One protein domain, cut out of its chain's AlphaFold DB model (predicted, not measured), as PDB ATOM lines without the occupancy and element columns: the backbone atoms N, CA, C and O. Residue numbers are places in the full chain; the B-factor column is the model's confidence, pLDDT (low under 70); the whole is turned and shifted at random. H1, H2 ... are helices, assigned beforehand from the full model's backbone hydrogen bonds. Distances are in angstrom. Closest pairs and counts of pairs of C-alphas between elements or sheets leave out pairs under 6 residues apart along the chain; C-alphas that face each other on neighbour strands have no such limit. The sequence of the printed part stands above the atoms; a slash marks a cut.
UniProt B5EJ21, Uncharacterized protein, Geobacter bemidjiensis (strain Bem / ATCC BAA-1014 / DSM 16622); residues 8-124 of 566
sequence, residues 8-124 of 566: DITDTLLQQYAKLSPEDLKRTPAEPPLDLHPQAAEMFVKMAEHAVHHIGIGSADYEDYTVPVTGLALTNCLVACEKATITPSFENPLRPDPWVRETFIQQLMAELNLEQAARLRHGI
ATOM      1  N   ASP A   8     168.263 269.515 232.924       92.31
ATOM      2  CA  ASP A   8     169.197 268.577 232.293       92.31
ATOM      3  C   ASP A   8     170.068 267.927 233.378       92.31
ATOM      4  O   ASP A   8     170.806 268.604 234.097       92.31
ATOM      5  N   ILE A   9     169.953 266.608 233.517       92.38
ATOM      6  CA  ILE A   9     170.686 265.805 234.503       92.38
ATOM      7  C   ILE A   9     171.716 264.876 233.848       92.38
ATOM      8  O   ILE A   9     172.280 264.017 234.527       92.38
ATOM      9  N   THR A  10     171.986 265.035 232.550       91.50
ATOM     10  CA  THR A  10     172.876 264.153 231.774       91.50
ATOM     11  C   THR A  10     174.258 264.035 232.413       91.50
ATOM     12  O   THR A  10     174.703 262.928 232.724       91.50
ATOM     13  N   ASP A  11     174.903 265.166 232.709       91.56
ATOM     14  CA  ASP A  11     176.232 265.189 233.333       91.56
ATOM     15  C   ASP A  11     176.224 264.597 234.745       91.56
ATOM     16  O   ASP A  11     177.172 263.921 235.153       91.56
ATOM     17  N   THR A  12     175.133 264.798 235.488       91.44
ATOM     18  CA  THR A  12     174.974 264.219 236.828       91.44
ATOM     19  C   THR A  12     174.947 262.694 236.748       91.44
ATOM     20  O   THR A  12     175.656 262.028 237.504       91.44
ATOM     21  N   LEU A  13     174.188 262.126 235.806       89.31
ATOM     22  CA  LEU A  13     174.139 260.679 235.586       89.31
ATOM     23  C   LEU A  13     175.489 260.135 235.112       89.31
ATOM     24  O   LEU A  13     175.956 259.125 235.639       89.31
ATOM     25  N   LEU A  14     176.156 260.817 234.176       89.88
ATOM     26  CA  LEU A  14     177.493 260.435 233.708       89.88
ATOM     27  C   LEU A  14     178.506 260.362 234.856       89.88
ATOM     28  O   LEU A  14     179.269 259.398 234.941       89.88
ATOM     29  N   GLN A  15     178.476 261.325 235.780       90.69
ATOM     30  CA  GLN A  15     179.325 261.308 236.974       90.69
ATOM     31  C   GLN A  15     179.016 260.130 237.905       90.69
ATOM     32  O   GLN A  15     179.936 259.607 238.532       90.69
ATOM     33  N   GLN A  16     177.758 259.685 238.010       87.94
ATOM     34  CA  GLN A  16     177.424 258.479 238.778       87.94
ATOM     35  C   GLN A  16     177.925 257.215 238.075       87.94
ATOM     36  O   GLN A  16     178.578 256.386 238.705       87.94
ATOM     37  N   TYR A  17     177.725 257.100 236.760       85.31
ATOM     38  CA  TYR A  17     178.246 255.980 235.972       85.31
ATOM     39  C   TYR A  17     179.775 255.898 235.968       85.31
ATOM     40  O   TYR A  17     180.321 254.811 235.776       85.31
ATOM     41  N   ALA A  18     180.477 257.016 236.158       85.12
ATOM     42  CA  ALA A  18     181.934 257.052 236.287       85.12
ATOM     43  C   ALA A  18     182.444 256.489 237.628       85.12
ATOM     44  O   ALA A  18     183.627 256.177 237.740       85.12
ATOM     45  N   LYS A  19     181.573 256.347 238.638       86.81
ATOM     46  CA  LYS A  19     181.916 255.741 239.938       86.81
ATOM     47  C   LYS A  19     181.806 254.216 239.937       86.81
ATOM     48  O   LYS A  19     182.312 253.593 240.865       86.81
ATOM     49  N   LEU A  20     181.139 253.630 238.941       82.38
ATOM     50  CA  LEU A  20     181.039 252.177 238.801       82.38
ATOM     51  C   LEU A  20     182.415 251.590 238.493       82.38
ATOM     52  O   LEU A  20     183.166 252.132 237.677       82.38
ATOM     53  N   SER A  21     182.748 250.474 239.135       80.69
ATOM     54  CA  SER A  21     184.000 249.784 238.859       80.69
ATOM     55  C   SER A  21     183.952 249.106 237.481       80.69
ATOM     56  O   SER A  21     182.876 248.782 236.974       80.69
ATOM     57  N   PRO A  22     185.108 248.836 236.848       77.75
ATOM     58  CA  PRO A  22     185.142 248.057 235.612       77.75
ATOM     59  C   PRO A  22     184.510 246.661 235.736       77.75
ATOM     60  O   PRO A  22     183.998 246.147 234.746       77.75
ATOM     61  N   GLU A  23     184.535 246.052 236.929       78.12
ATOM     62  CA  GLU A  23     183.888 244.755 237.176       78.12
ATOM     63  C   GLU A  23     182.357 244.877 237.206       78.12
ATOM     64  O   GLU A  23     181.686 244.006 236.662       78.12
ATOM     65  N   ASP A  24     181.799 245.992 237.697       76.31
ATOM     66  CA  ASP A  24     180.344 246.248 237.667       76.31
ATOM     67  C   ASP A  24     179.796 246.374 236.235       76.31
ATOM     68  O   ASP A  24     178.598 246.240 235.994       76.31
ATOM     69  N   LEU A  25     180.678 246.642 235.268       75.62
ATOM     70  CA  LEU A  25     180.344 246.824 233.853       75.62
ATOM     71  C   LEU A  25     180.734 245.612 232.994       75.62
ATOM     72  O   LEU A  25     180.705 245.671 231.759       75.62
ATOM     73  N   LYS A  26     181.134 244.510 233.628       85.44
ATOM     74  CA  LYS A  26     181.593 243.306 232.945       85.44
ATOM     75  C   LYS A  26     180.452 242.314 232.773       85.44
ATOM     76  O   LYS A  26     179.800 241.900 233.726       85.44
ATOM     77  N   ARG A  27     180.271 241.858 231.534       89.31
ATOM     78  CA  ARG A  27     179.330 240.781 231.212       89.31
ATOM     79  C   ARG A  27     179.789 239.483 231.860       89.31
ATOM     80  O   ARG A  27     180.870 238.984 231.538       89.31
ATOM     81  N   THR A  28     178.956 238.951 232.744       89.69
ATOM     82  CA  THR A  28     179.235 237.722 233.486       89.69
ATOM     83  C   THR A  28     178.137 236.706 233.186       89.69
ATOM     84  O   THR A  28     176.981 236.950 233.541       89.69
ATOM     85  N   PRO A  29     178.465 235.586 232.515       92.00
ATOM     86  CA  PRO A  29     177.496 234.528 232.261       92.00
ATOM     87  C   PRO A  29     176.915 233.963 233.557       92.00
ATOM     88  O   PRO A  29     177.572 233.990 234.598       92.00
ATOM     89  N   ALA A  30     175.703 233.416 233.483       91.00
ATOM     90  CA  ALA A  30     175.077 232.786 234.635       91.00
ATOM     91  C   ALA A  30     175.854 231.529 235.067       91.00
ATOM     92  O   ALA A  30     176.369 230.773 234.235       91.00
ATOM     93  N   GLU A  31     175.915 231.296 236.378       93.00
ATOM     94  CA  GLU A  31     176.418 230.043 236.942       93.00
ATOM     95  C   GLU A  31     175.249 229.090 237.227       93.00
ATOM     96  O   GLU A  31     174.186 229.544 237.663       93.00
ATOM     97  N   PRO A  32     175.405 227.780 236.968       90.75
ATOM     98  CA  PRO A  32     174.322 226.829 237.168       90.75
ATOM     99  C   PRO A  32     174.041 226.590 238.661       90.75
ATOM    100  O   PRO A  32     174.984 226.408 239.438       90.75
ATOM    101  N   PRO A  33     172.764 226.512 239.073       92.38
ATOM    102  CA  PRO A  33     172.390 226.023 240.389       92.38
ATOM    103  C   PRO A  33     172.572 224.499 240.438       92.38
ATOM    104  O   PRO A  33     172.614 223.823 239.404       92.38
ATOM    105  N   LEU A  34     172.666 223.940 241.648       87.31
ATOM    106  CA  LEU A  34     172.830 222.493 241.847       87.31
ATOM    107  C   LEU A  34     171.636 221.686 241.312       87.31
ATOM    108  O   LEU A  34     171.800 220.550 240.874       87.31
ATOM    109  N   ASP A  35     170.449 222.280 241.345       89.31
ATOM    110  CA  ASP A  35     169.154 221.705 240.996       89.31
ATOM    111  C   ASP A  35     168.532 222.391 239.770       89.31
ATOM    112  O   ASP A  35     167.329 222.645 239.724       89.31
ATOM    113  N   LEU A  36     169.349 222.686 238.751       94.06
ATOM    114  CA  LEU A  36     168.864 223.292 237.510       94.06
ATOM    115  C   LEU A  36     167.709 222.479 236.906       94.06
ATOM    116  O   LEU A  36     167.816 221.268 236.703       94.06
ATOM    117  N   HIS A  37     166.618 223.165 236.565       95.25
ATOM    118  CA  HIS A  37     165.451 222.531 235.967       95.25
ATOM    119  C   HIS A  37     165.811 221.836 234.631       95.25
ATOM    120  O   HIS A  37     166.405 222.478 233.761       95.25
ATOM    121  N   PRO A  38     165.394 220.574 234.378       94.69
ATOM    122  CA  PRO A  38     165.736 219.832 233.152       94.69
ATOM    123  C   PRO A  38     165.366 220.518 231.827       94.69
ATOM    124  O   PRO A  38     165.978 220.256 230.797       94.69
ATOM    125  N   GLN A  39     164.357 221.388 231.853       95.38
ATOM    126  CA  GLN A  39     163.849 222.145 230.696       95.38
ATOM    127  C   GLN A  39     164.361 223.604 230.641       95.38
ATOM    128  O   GLN A  39     163.856 224.400 229.850       95.38
ATOM    129  N   ALA A  40     165.329 223.991 231.484       95.62
ATOM    130  CA  ALA A  40     165.740 225.389 231.661       95.62
ATOM    131  C   ALA A  40     166.139 226.092 230.352       95.62
ATOM    132  O   ALA A  40     165.746 227.231 230.117       95.62
ATOM    133  N   ALA A  41     166.868 225.411 229.465       95.75
ATOM    134  CA  ALA A  41     167.293 225.981 228.187       95.75
ATOM    135  C   ALA A  41     166.112 226.382 227.279       95.75
ATOM    136  O   ALA A  41     166.128 227.464 226.694       95.75
ATOM    137  N   GLU A  42     165.065 225.557 227.199       94.56
ATOM    138  CA  GLU A  42     163.866 225.889 226.417       94.56
ATOM    139  C   GLU A  42     163.029 226.979 227.093       94.56
ATOM    140  O   GLU A  42     162.490 227.849 226.414       94.56
ATOM    141  N   MET A  43     162.971 226.989 228.428       95.38
ATOM    142  CA  MET A  43     162.338 228.075 229.182       95.38
ATOM    143  C   MET A  43     163.024 229.426 228.914       95.38
ATOM    144  O   MET A  43     162.328 230.405 228.652       95.38
ATOM    145  N   PHE A  44     164.363 229.487 228.911       96.12
ATOM    146  CA  PHE A  44     165.105 230.701 228.545       96.12
ATOM    147  C   PHE A  44     164.775 231.173 227.127       96.12
ATOM    148  O   PHE A  44     164.521 232.359 226.919       96.12
ATOM    149  N   VAL A  45     164.730 230.254 226.159       94.38
ATOM    150  CA  VAL A  45     164.383 230.592 224.774       94.38
ATOM    151  C   VAL A  45     162.952 231.104 224.653       94.38
ATOM    152  O   VAL A  45     162.752 232.117 223.994       94.38
ATOM    153  N   LYS A  46     161.976 230.484 225.326       91.62
ATOM    154  CA  LYS A  46     160.583 230.959 225.324       91.62
ATOM    155  C   LYS A  46     160.432 232.341 225.960       91.62
ATOM    156  O   LYS A  46     159.654 233.148 225.466       91.62
ATOM    157  N   MET A  47     161.185 232.647 227.020       91.38
ATOM    158  CA  MET A  47     161.200 234.000 227.595       91.38
ATOM    159  C   MET A  47     161.816 235.020 226.632       91.38
ATOM    160  O   MET A  47     161.270 236.107 226.461       91.38
ATOM    161  N   ALA A  48     162.911 234.665 225.956       92.12
ATOM    162  CA  ALA A  48     163.516 235.525 224.945       92.12
ATOM    163  C   ALA A  48     162.604 235.720 223.724       92.12
ATOM    164  O   ALA A  48     162.478 236.835 223.231       92.12
ATOM    165  N   GLU A  49     161.948 234.663 223.246       89.00
ATOM    166  CA  GLU A  49     160.942 234.724 222.184       89.00
ATOM    167  C   GLU A  49     159.788 235.642 222.572       89.00
ATOM    168  O   GLU A  49     159.419 236.500 221.776       89.00
ATOM    169  N   HIS A  50     159.245 235.482 223.781       86.56
ATOM    170  CA  HIS A  50     158.172 236.321 224.297       86.56
ATOM    171  C   HIS A  50     158.576 237.797 224.257       86.56
ATOM    172  O   HIS A  50     157.902 238.583 223.594       86.56
ATOM    173  N   ALA A  51     159.735 238.147 224.823       84.62
ATOM    174  CA  ALA A  51     160.257 239.512 224.771       84.62
ATOM    175  C   ALA A  51     160.427 240.013 223.321       84.62
ATOM    176  O   ALA A  51     159.990 241.095 222.938       84.62
ATOM    177  N   VAL A  52     160.992 239.181 222.441       85.38
ATOM    178  CA  VAL A  52     161.191 239.495 221.015       85.38
ATOM    179  C   VAL A  52     159.875 239.618 220.228       85.38
ATOM    180  O   VAL A  52     159.818 240.310 219.202       85.38
ATOM    181  N   HIS A  53     158.820 238.929 220.649       80.06
ATOM    182  CA  HIS A  53     157.479 239.046 220.090       80.06
ATOM    183  C   HIS A  53     156.815 240.349 220.542       80.06
ATOM    184  O   HIS A  53     156.322 241.083 219.687       80.06
ATOM    185  N   HIS A  54     156.912 240.687 221.832       73.62
ATOM    186  CA  HIS A  54     156.433 241.956 222.389       73.62
ATOM    187  C   HIS A  54     157.098 243.171 221.735       73.62
ATOM    188  O   HIS A  54     156.404 244.103 221.339       73.62
ATOM    189  N   ILE A  55     158.406 243.107 221.460       71.50
ATOM    190  CA  ILE A  55     159.109 244.137 220.672       71.50
ATOM    191  C   ILE A  55     158.497 244.309 219.262       71.50
ATOM    192  O   ILE A  55     158.546 245.394 218.686       71.50
ATOM    193  N   GLY A  56     157.946 243.244 218.669       59.66
ATOM    194  CA  GLY A  56     157.431 243.239 217.295       59.66
ATOM    195  C   GLY A  56     155.967 243.666 217.125       59.66
ATOM    196  O   GLY A  56     155.610 244.143 216.046       59.66
ATOM    197  N   ILE A  57     155.109 243.506 218.141       56.25
ATOM    198  CA  ILE A  57     153.690 243.895 218.077       56.25
ATOM    199  C   ILE A  57     153.566 245.378 218.450       56.25
ATOM    200  O   ILE A  57     153.341 245.734 219.601       56.25
ATOM    201  N   GLY A  58     153.710 246.270 217.472       53.06
ATOM    202  CA  GLY A  58     153.678 247.723 217.678       53.06
ATOM    203  C   GLY A  58     152.328 248.339 218.097       53.06
ATOM    204  O   GLY A  58     151.911 249.296 217.455       53.06
ATOM    205  N   SER A  59     151.629 247.849 219.133       38.69
ATOM    206  CA  SER A  59     150.459 248.567 219.696       38.69
ATOM    207  C   SER A  59     150.002 248.245 221.134       38.69
ATOM    208  O   SER A  59     149.095 248.933 221.594       38.69
ATOM    209  N   ALA A  60     150.588 247.310 221.894       37.66
ATOM    210  CA  ALA A  60     150.241 247.170 223.321       37.66
ATOM    211  C   ALA A  60     151.339 246.475 224.153       37.66
ATOM    212  O   ALA A  60     151.781 245.384 223.807       37.66
ATOM    213  N   ASP A  61     151.700 247.133 225.257       37.19
ATOM    214  CA  ASP A  61     152.500 246.707 226.417       37.19
ATOM    215  C   ASP A  61     154.032 246.516 226.269       37.19
ATOM    216  O   ASP A  61     154.558 245.435 226.029       37.19
ATOM    217  N   TYR A  62     154.703 247.668 226.424       50.88
ATOM    218  CA  TYR A  62     155.934 248.008 227.166       50.88
ATOM    219  C   TYR A  62     157.022 246.955 227.434       50.88
ATOM    220  O   TYR A  62     156.996 246.273 228.448       50.88
ATOM    221  N   GLU A  63     158.095 247.001 226.633       49.81
ATOM    222  CA  GLU A  63     159.416 246.473 226.997       49.81
ATOM    223  C   GLU A  63     160.541 247.341 226.363       49.81
ATOM    224  O   GLU A  63     160.500 247.680 225.179       49.81
ATOM    225  N   ASP A  64     161.537 247.789 227.140       56.81
ATOM    226  CA  ASP A  64     162.694 248.608 226.686       56.81
ATOM    227  C   ASP A  64     163.866 247.812 226.099       56.81
ATOM    228  O   ASP A  64     164.935 248.352 225.795       56.81
ATOM    229  N   TYR A  65     163.661 246.514 225.913       69.00
ATOM    230  CA  TYR A  65     164.666 245.607 225.392       69.00
ATOM    231  C   TYR A  65     164.768 245.734 223.868       69.00
ATOM    232  O   TYR A  65     163.775 245.873 223.157       69.00
ATOM    233  N   THR A  66     165.988 245.666 223.334       80.56
ATOM    234  CA  THR A  66     166.200 245.478 221.894       80.56
ATOM    235  C   THR A  66     166.457 244.003 221.627       80.56
ATOM    236  O   THR A  66     167.039 243.307 222.458       80.56
ATOM    237  N   VAL A  67     166.076 243.510 220.446       88.19
ATOM    238  CA  VAL A  67     166.320 242.105 220.070       88.19
ATOM    239  C   VAL A  67     167.795 241.698 220.262       88.19
ATOM    240  O   VAL A  67     168.040 240.620 220.806       88.19
ATOM    241  N   PRO A  68     168.795 242.525 219.888       90.25
ATOM    242  CA  PRO A  68     170.196 242.205 220.145       90.25
ATOM    243  C   PRO A  68     170.555 242.108 221.637       90.25
ATOM    244  O   PRO A  68     171.271 241.179 222.012       90.25
ATOM    245  N   VAL A  69     170.037 243.009 222.487       91.62
ATOM    246  CA  VAL A  69     170.232 242.972 223.951       91.62
ATOM    247  C   VAL A  69     169.621 241.706 224.554       91.62
ATOM    248  O   VAL A  69     170.296 240.992 225.298       91.62
ATOM    249  N   THR A  70     168.388 241.366 224.171       92.50
ATOM    250  CA  THR A  70     167.724 240.126 224.601       92.50
ATOM    251  C   THR A  70     168.524 238.891 224.187       92.50
ATOM    252  O   THR A  70     168.659 237.944 224.963       92.50
ATOM    253  N   GLY A  71     169.122 238.908 222.992       94.31
ATOM    254  CA  GLY A  71     169.990 237.834 222.510       94.31
ATOM    255  C   GLY A  71     171.265 237.648 223.341       94.31
ATOM    256  O   GLY A  71     171.647 236.509 223.634       94.31
ATOM    257  N   LEU A  72     171.893 238.741 223.791       94.50
ATOM    258  CA  LEU A  72     173.044 238.682 224.701       94.50
ATOM    259  C   LEU A  72     172.648 238.095 226.065       94.50
ATOM    260  O   LEU A  72     173.320 237.183 226.552       94.50
ATOM    261  N   ALA A  73     171.525 238.544 226.633       94.81
ATOM    262  CA  ALA A  73     171.006 238.028 227.899       94.81
ATOM    263  C   ALA A  73     170.681 236.525 227.819       94.81
ATOM    264  O   ALA A  73     171.121 235.747 228.670       94.81
ATOM    265  N   LEU A  74     169.989 236.096 226.755       96.88
ATOM    266  CA  LEU A  74     169.714 234.684 226.474       96.88
ATOM    267  C   LEU A  74     171.011 233.872 226.410       96.88
ATOM    268  O   LEU A  74     171.124 232.824 227.046       96.88
ATOM    269  N   THR A  75     171.999 234.366 225.667       97.00
ATOM    270  CA  THR A  75     173.287 233.691 225.500       97.00
ATOM    271  C   THR A  75     173.980 233.480 226.848       97.00
ATOM    272  O   THR A  75     174.410 232.365 227.143       97.00
ATOM    273  N   ASN A  76     174.027 234.508 227.700       96.25
ATOM    274  CA  ASN A  76     174.621 234.424 229.038       96.25
ATOM    275  C   ASN A  76     173.877 233.447 229.964       96.25
ATOM    276  O   ASN A  76     174.519 232.777 230.774       96.25
ATOM    277  N   CYS A  77     172.552 233.330 229.835       97.31
ATOM    278  CA  CYS A  77     171.758 232.348 230.577       97.31
ATOM    279  C   CYS A  77     172.058 230.911 230.132       97.31
ATOM    280  O   CYS A  77     172.243 230.020 230.959       97.31
ATOM    281  N   LEU A  78     172.158 230.678 228.820       97.94
ATOM    282  CA  LEU A  78     172.396 229.343 228.262       97.94
ATOM    283  C   LEU A  78     173.782 228.776 228.605       97.94
ATOM    284  O   LEU A  78     173.953 227.556 228.586       97.94
ATOM    285  N   VAL A  79     174.753 229.617 228.978       97.31
ATOM    286  CA  VAL A  79     176.047 229.156 229.517       97.31
ATOM    287  C   VAL A  79     175.865 228.343 230.804       97.31
ATOM    288  O   VAL A  79     176.582 227.362 231.001       97.31
ATOM    289  N   ALA A  80     174.894 228.684 231.657       95.94
ATOM    290  CA  ALA A  80     174.590 227.880 232.840       95.94
ATOM    291  C   ALA A  80     174.119 226.473 232.438       95.94
ATOM    292  O   ALA A  80     174.602 225.479 232.975       95.94
ATOM    293  N   CYS A  81     173.247 226.379 231.433       96.50
ATOM    294  CA  CYS A  81     172.754 225.105 230.909       96.50
ATOM    295  C   CYS A  81     173.876 224.239 230.307       96.50
ATOM    296  O   CYS A  81     173.866 223.025 230.490       96.50
ATOM    297  N   GLU A  82     174.847 224.850 229.620       96.06
ATOM    298  CA  GLU A  82     176.031 224.164 229.073       96.06
ATOM    299  C   GLU A  82     176.947 223.605 230.168       96.06
ATOM    300  O   GLU A  82     177.489 222.512 230.023       96.06
ATOM    301  N   LYS A  83     177.120 224.349 231.266       94.62
ATOM    302  CA  LYS A  83     177.970 223.950 232.397       94.62
ATOM    303  C   LYS A  83     177.305 222.937 233.334       94.62
ATOM    304  O   LYS A  83     178.007 222.271 234.095       94.62
ATOM    305  N   ALA A  84     175.977 222.859 233.342       92.81
ATOM    306  CA  ALA A  84     175.241 222.011 234.268       92.81
ATOM    307  C   ALA A  84     175.400 220.519 233.936       92.81
ATOM    308  O   ALA A  84     175.386 220.110 232.778       92.81
ATOM    309  N   THR A  85     175.472 219.679 234.969       88.44
ATOM    310  CA  THR A  85     175.587 218.214 234.837       88.44
ATOM    311  C   THR A  85     174.232 217.497 234.880       88.44
ATOM    312  O   THR A  85     174.169 216.299 235.157       88.44
ATOM    313  N   ILE A  86     173.136 218.228 234.669       90.19
ATOM    314  CA  ILE A  86     171.771 217.695 234.709       90.19
ATOM    315  C   ILE A  86     171.426 216.921 233.431       90.19
ATOM    316  O   ILE A  86     171.955 217.196 232.355       90.19
ATOM    317  N   THR A  87     170.499 215.964 233.527       92.50
ATOM    318  CA  THR A  87     169.902 215.339 232.337       92.50
ATOM    319  C   THR A  87     168.805 216.251 231.782       92.50
ATOM    320  O   THR A  87     167.859 216.550 232.514       92.50
ATOM    321  N   PRO A  88     168.900 216.702 230.521       92.81
ATOM    322  CA  PRO A  88     167.916 217.605 229.943       92.81
ATOM    323  C   PRO A  88     166.604 216.885 229.617       92.81
ATOM    324  O   PRO A  88     166.588 215.695 229.299       92.81
ATOM    325  N   SER A  89     165.504 217.637 229.632       92.69
ATOM    326  CA  SER A  89     164.217 217.229 229.066       92.69
ATOM    327  C   SER A  89     163.874 218.125 227.877       92.69
ATOM    328  O   SER A  89     164.054 219.339 227.937       92.69
ATOM    329  N   PHE A  90     163.373 217.507 226.807       91.94
ATOM    330  CA  PHE A  90     162.952 218.173 225.567       91.94
ATOM    331  C   PHE A  90     161.428 218.274 225.446       91.94
ATOM    332  O   PHE A  90     160.894 218.521 224.366       91.94
ATOM    333  N   GLU A  91     160.710 217.995 226.533       88.94
ATOM    334  CA  GLU A  91     159.283 218.273 226.602       88.94
ATOM    335  C   GLU A  91     159.062 219.782 226.708       88.94
ATOM    336  O   GLU A  91     159.858 220.490 227.326       88.94
ATOM    337  N   ASN A  92     157.943 220.269 226.173       85.69
ATOM    338  CA  ASN A  92     157.580 221.673 226.315       85.69
ATOM    339  C   ASN A  92     157.365 222.023 227.803       85.69
ATOM    340  O   ASN A  92     156.586 221.345 228.482       85.69
ATOM    341  N   PRO A  93     157.998 223.088 228.327       89.31
ATOM    342  CA  PRO A  93     157.762 223.528 229.696       89.31
ATOM    343  C   PRO A  93     156.353 224.119 229.846       89.31
ATOM    344  O   PRO A  93     155.894 224.880 228.996       89.31
ATOM    345  N   LEU A  94     155.674 223.801 230.954       85.69
ATOM    346  CA  LEU A  94     154.320 224.304 231.243       85.69
ATOM    347  C   LEU A  94     154.314 225.705 231.872       85.69
ATOM    348  O   LEU A  94     153.366 226.464 231.696       85.69
ATOM    349  N   ARG A  95     155.351 226.032 232.648       84.94
ATOM    350  CA  ARG A  95     155.544 227.325 233.319       84.94
ATOM    351  C   ARG A  95     157.036 227.560 233.557       84.94
ATOM    352  O   ARG A  95     157.752 226.569 233.708       84.94
ATOM    353  N   PRO A  96     157.510 228.813 233.618       81.62
ATOM    354  CA  PRO A  96     158.906 229.077 233.930       81.62
ATOM    355  C   PRO A  96     159.223 228.653 235.368       81.62
ATOM    356  O   PRO A  96     158.460 228.932 236.298       81.62
ATOM    357  N   ASP A  97     160.354 227.976 235.535       93.69
ATOM    358  CA  ASP A  97     160.958 227.732 236.841       93.69
ATOM    359  C   ASP A  97     161.351 229.073 237.512       93.69
ATOM    360  O   ASP A  97     161.783 229.992 236.805       93.69
ATOM    361  N   PRO A  98     161.191 229.232 238.845       92.56
ATOM    362  CA  PRO A  98     161.506 230.487 239.529       92.56
ATOM    363  C   PRO A  98     162.947 230.962 239.327       92.56
ATOM    364  O   PRO A  98     163.147 232.142 239.038       92.56
ATOM    365  N   TRP A  99     163.930 230.060 239.416       94.62
ATOM    366  CA  TRP A  99     165.339 230.409 239.232       94.62
ATOM    367  C   TRP A  99     165.615 230.809 237.784       94.62
ATOM    368  O   TRP A  99     166.298 231.802 237.529       94.62
ATOM    369  N   VAL A 100     165.043 230.075 236.824       95.00
ATOM    370  CA  VAL A 100     165.172 230.388 235.393       95.00
ATOM    371  C   VAL A 100     164.621 231.783 235.091       95.00
ATOM    372  O   VAL A 100     165.294 232.586 234.441       95.00
ATOM    373  N   ARG A 101     163.427 232.104 235.604       92.69
ATOM    374  CA  ARG A 101     162.811 233.428 235.444       92.69
ATOM    375  C   ARG A 101     163.676 234.530 236.050       92.69
ATOM    376  O   ARG A 101     163.944 235.524 235.381       92.69
ATOM    377  N   GLU A 102     164.096 234.362 237.300       92.44
ATOM    378  CA  GLU A 102     164.912 235.350 238.008       92.44
ATOM    379  C   GLU A 102     166.242 235.597 237.287       92.44
ATOM    380  O   GLU A 102     166.603 236.743 237.031       92.44
ATOM    381  N   THR A 103     166.923 234.529 236.872       94.62
ATOM    382  CA  THR A 103     168.210 234.605 236.171       94.62
ATOM    383  C   THR A 103     168.090 235.338 234.840       94.62
ATOM    384  O   THR A 103     168.931 236.182 234.526       94.62
ATOM    385  N   PHE A 104     167.041 235.055 234.060       93.44
ATOM    386  CA  PHE A 104     166.823 235.743 232.788       93.44
ATOM    387  C   PHE A 104     166.595 237.239 232.988       93.44
ATOM    388  O   PHE A 104     167.240 238.045 232.320       93.44
ATOM    389  N   ILE A 105     165.738 237.608 233.945       89.56
ATOM    390  CA  ILE A 105     165.466 239.012 234.280       89.56
ATOM    391  C   ILE A 105     166.753 239.709 234.731       89.56
ATOM    392  O   ILE A 105     167.062 240.789 234.237       89.56
ATOM    393  N   GLN A 106     167.544 239.092 235.611       90.38
ATOM    394  CA  GLN A 106     168.810 239.668 236.078       90.38
ATOM    395  C   GLN A 106     169.802 239.904 234.930       90.38
ATOM    396  O   GLN A 106     170.388 240.983 234.840       90.38
ATOM    397  N   GLN A 107     169.974 238.928 234.033       92.56
ATOM    398  CA  GLN A 107     170.867 239.059 232.875       92.56
ATOM    399  C   GLN A 107     170.382 240.129 231.897       92.56
ATOM    400  O   GLN A 107     171.177 240.925 231.397       92.56
ATOM    401  N   LEU A 108     169.075 240.187 231.657       89.50
ATOM    402  CA  LEU A 108     168.471 241.188 230.791       89.50
ATOM    403  C   LEU A 108     168.632 242.604 231.362       89.50
ATOM    404  O   LEU A 108     169.026 243.519 230.639       89.50
ATOM    405  N   MET A 109     168.426 242.773 232.670       86.00
ATOM    406  CA  MET A 109     168.655 244.039 233.371       86.00
ATOM    407  C   MET A 109     170.126 244.461 233.362       86.00
ATOM    408  O   MET A 109     170.425 245.641 233.181       86.00
ATOM    409  N   ALA A 110     171.057 243.515 233.504       88.25
ATOM    410  CA  ALA A 110     172.484 243.805 233.398       88.25
ATOM    411  C   ALA A 110     172.851 244.339 232.001       88.25
ATOM    412  O   ALA A 110     173.524 245.364 231.894       88.25
ATOM    413  N   GLU A 111     172.373 243.695 230.932       89.69
ATOM    414  CA  GLU A 111     172.623 244.154 229.560       89.69
ATOM    415  C   GLU A 111     171.965 245.513 229.268       89.69
ATOM    416  O   GLU A 111     172.577 246.363 228.619       89.69
ATOM    417  N   LEU A 112     170.768 245.773 229.802       85.12
ATOM    418  CA  LEU A 112     170.137 247.089 229.694       85.12
ATOM    419  C   LEU A 112     170.930 248.193 230.389       85.12
ATOM    420  O   LEU A 112     171.117 249.261 229.811       85.12
ATOM    421  N   ASN A 113     171.410 247.954 231.608       84.31
ATOM    422  CA  ASN A 113     172.200 248.946 232.338       84.31
ATOM    423  C   ASN A 113     173.472 249.316 231.561       84.31
ATOM    424  O   ASN A 113     173.847 250.490 231.497       84.31
ATOM    425  N   LEU A 114     174.108 248.332 230.913       87.69
ATOM    426  CA  LEU A 114     175.239 248.570 230.014       87.69
ATOM    427  C   LEU A 114     174.835 249.416 228.801       87.69
ATOM    428  O   LEU A 114     175.568 250.335 228.431       87.69
ATOM    429  N   GLU A 115     173.686 249.121 228.195       87.44
ATOM    430  CA  GLU A 115     173.157 249.853 227.043       87.44
ATOM    431  C   GLU A 115     172.864 251.320 227.388       87.44
ATOM    432  O   GLU A 115     173.326 252.226 226.696       87.44
ATOM    433  N   GLN A 116     172.169 251.580 228.497       84.75
ATOM    434  CA  GLN A 116     171.837 252.937 228.943       84.75
ATOM    435  C   GLN A 116     173.089 253.747 229.298       84.75
ATOM    436  O   GLN A 116     173.239 254.892 228.858       84.75
ATOM    437  N   ALA A 117     174.021 253.147 230.046       85.56
ATOM    438  CA  ALA A 117     175.288 253.787 230.384       85.56
ATOM    439  C   ALA A 117     176.081 254.152 229.121       85.56
ATOM    440  O   ALA A 117     176.656 255.239 229.033       85.56
ATOM    441  N   ALA A 118     176.100 253.262 228.125       88.19
ATOM    442  CA  ALA A 118     176.773 253.509 226.861       88.19
ATOM    443  C   ALA A 118     176.094 254.610 226.043       88.19
ATOM    444  O   ALA A 118     176.789 255.492 225.543       88.19
ATOM    445  N   ARG A 119     174.760 254.634 225.962       88.81
ATOM    446  CA  ARG A 119     174.024 255.695 225.257       88.81
ATOM    447  C   ARG A 119     174.324 257.079 225.818       88.81
ATOM    448  O   ARG A 119     174.515 258.015 225.047       88.81
ATOM    449  N   LEU A 120     174.440 257.209 227.137       89.12
ATOM    450  CA  LEU A 120     174.843 258.472 227.755       89.12
ATOM    451  C   LEU A 120     176.304 258.809 227.456       89.12
ATOM    452  O   LEU A 120     176.598 259.911 227.002       89.12
ATOM    453  N   ARG A 121     177.228 257.859 227.659       88.62
ATOM    454  CA  ARG A 121     178.670 258.076 227.421       88.62
ATOM    455  C   ARG A 121     178.988 258.423 225.970       88.62
ATOM    456  O   ARG A 121     179.901 259.201 225.717       88.62
ATOM    457  N   HIS A 122     178.243 257.852 225.032       86.75
ATOM    458  CA  HIS A 122     178.385 258.118 223.606       86.75
ATOM    459  C   HIS A 122     177.587 259.345 223.146       86.75
ATOM    460  O   HIS A 122     177.590 259.634 221.954       86.75
ATOM    461  N   GLY A 123     176.908 260.063 224.049       88.62
ATOM    462  CA  GLY A 123     176.116 261.243 223.705       88.62
ATOM    463  C   GLY A 123     174.947 260.932 222.771       88.62
ATOM    464  O   GLY A 123     174.571 261.779 221.973       88.62
ATOM    465  N   ILE A 124     174.408 259.710 222.820       89.06
ATOM    466  CA  ILE A 124     173.200 259.285 222.095       89.06
ATOM    467  C   ILE A 124     171.948 259.789 222.820       89.06
ATOM    468  O   ILE A 124     170.945 260.106 222.178       89.06
TER     469      ILE A 124
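Overview. This is residues 8 to 124 of the 566 residues of an uncharacterized protein of Geobacter bemidjiensis (strain Bem / ATCC BAA-1014 / DSM 16622) (UniProt B5EJ21). The long helix H4 slants across one side of a hairpin of two helices, H2 and H3, and runs on beyond it as an arm, with the short helix H1 packed near the arm's far end. The long link of residues 18 to 39 leads from H1 back to the end of the hairpin where H2 begins, and the link of residues 84 to 97 loops round that same end on its way to H4. The printed part has 117 residues, with four named helices in the order H1, H2, H3, H4 and no named strand; the class is all helix. The whole is only just loose, close to compact, with a radius of gyration of the C-alphas of 16.4 A, and its outline is flat, spanning 51 by 37 by 19 A.

Arrangement. The hub is H4, residues 98 to 121, which touches three other helices. With its residues 103 to 112 alone it touches H3, residues 67 to 83, where the C-alphas of Ala 73 and Leu 108 are the closest at 5.0 A; the two form a helical hairpin, opposite ways at a steep tilt of 44 degrees. H2, residues 40 to 56, touches H4 with its residues 40 to 47 alone, the same way at a steep tilt of 46 degrees; the closest C-alphas, of Ala 40 and Val 100, are 6.3 A apart. H2 and H3 touch as a helical hairpin, opposite ways at a shallow tilt of 2 degrees, with the C-alphas of Val 52 and Val 67 closest at 5.8 A. H1, residues 10 to 17, touches residues 117 to 121 of H4, opposite ways at a steep tilt of 51 degrees, its closest C-alphas those of Tyr 17 and Ala 117 at 6.7 A. H1 is apart from H2 and from H3. The helix packing is mostly crossed: of the four touching pairs, one is at a shallow tilt. In H1 and H4 every O i to N i+4 pair is within hydrogen-bond range; in H2 it is 12 of 13 and in H3 11 of 13.

Along the chain. H4 is the longest helix, 24 residues and 34.7 A from C-alpha 98 at (161.506, 230.487, 239.529) to C-alpha 121 at (178.670, 258.076, 227.421). H3, Val 67 to Lys 83, measures 24.8 A, and H2, Ala 40 to Gly 56, measures 24.4 A. H1 is 10.6 A long and begins at C-alpha 10, (172.876, 264.153, 231.774).

Size, cuts and confidence. The C-alphas of Asp 8 and Thr 87 are the two farthest apart, at 53.2 A. The printed part has no cut. The links from H1 to H2, 22 residues, and from H3 to H4, 14 residues, are long; that from H2 to H3, 10 residues, is short. The mean pLDDT of the printed part is 86.4, and residues 56 to 65 are under 70, of which residue 56 belongs to H2.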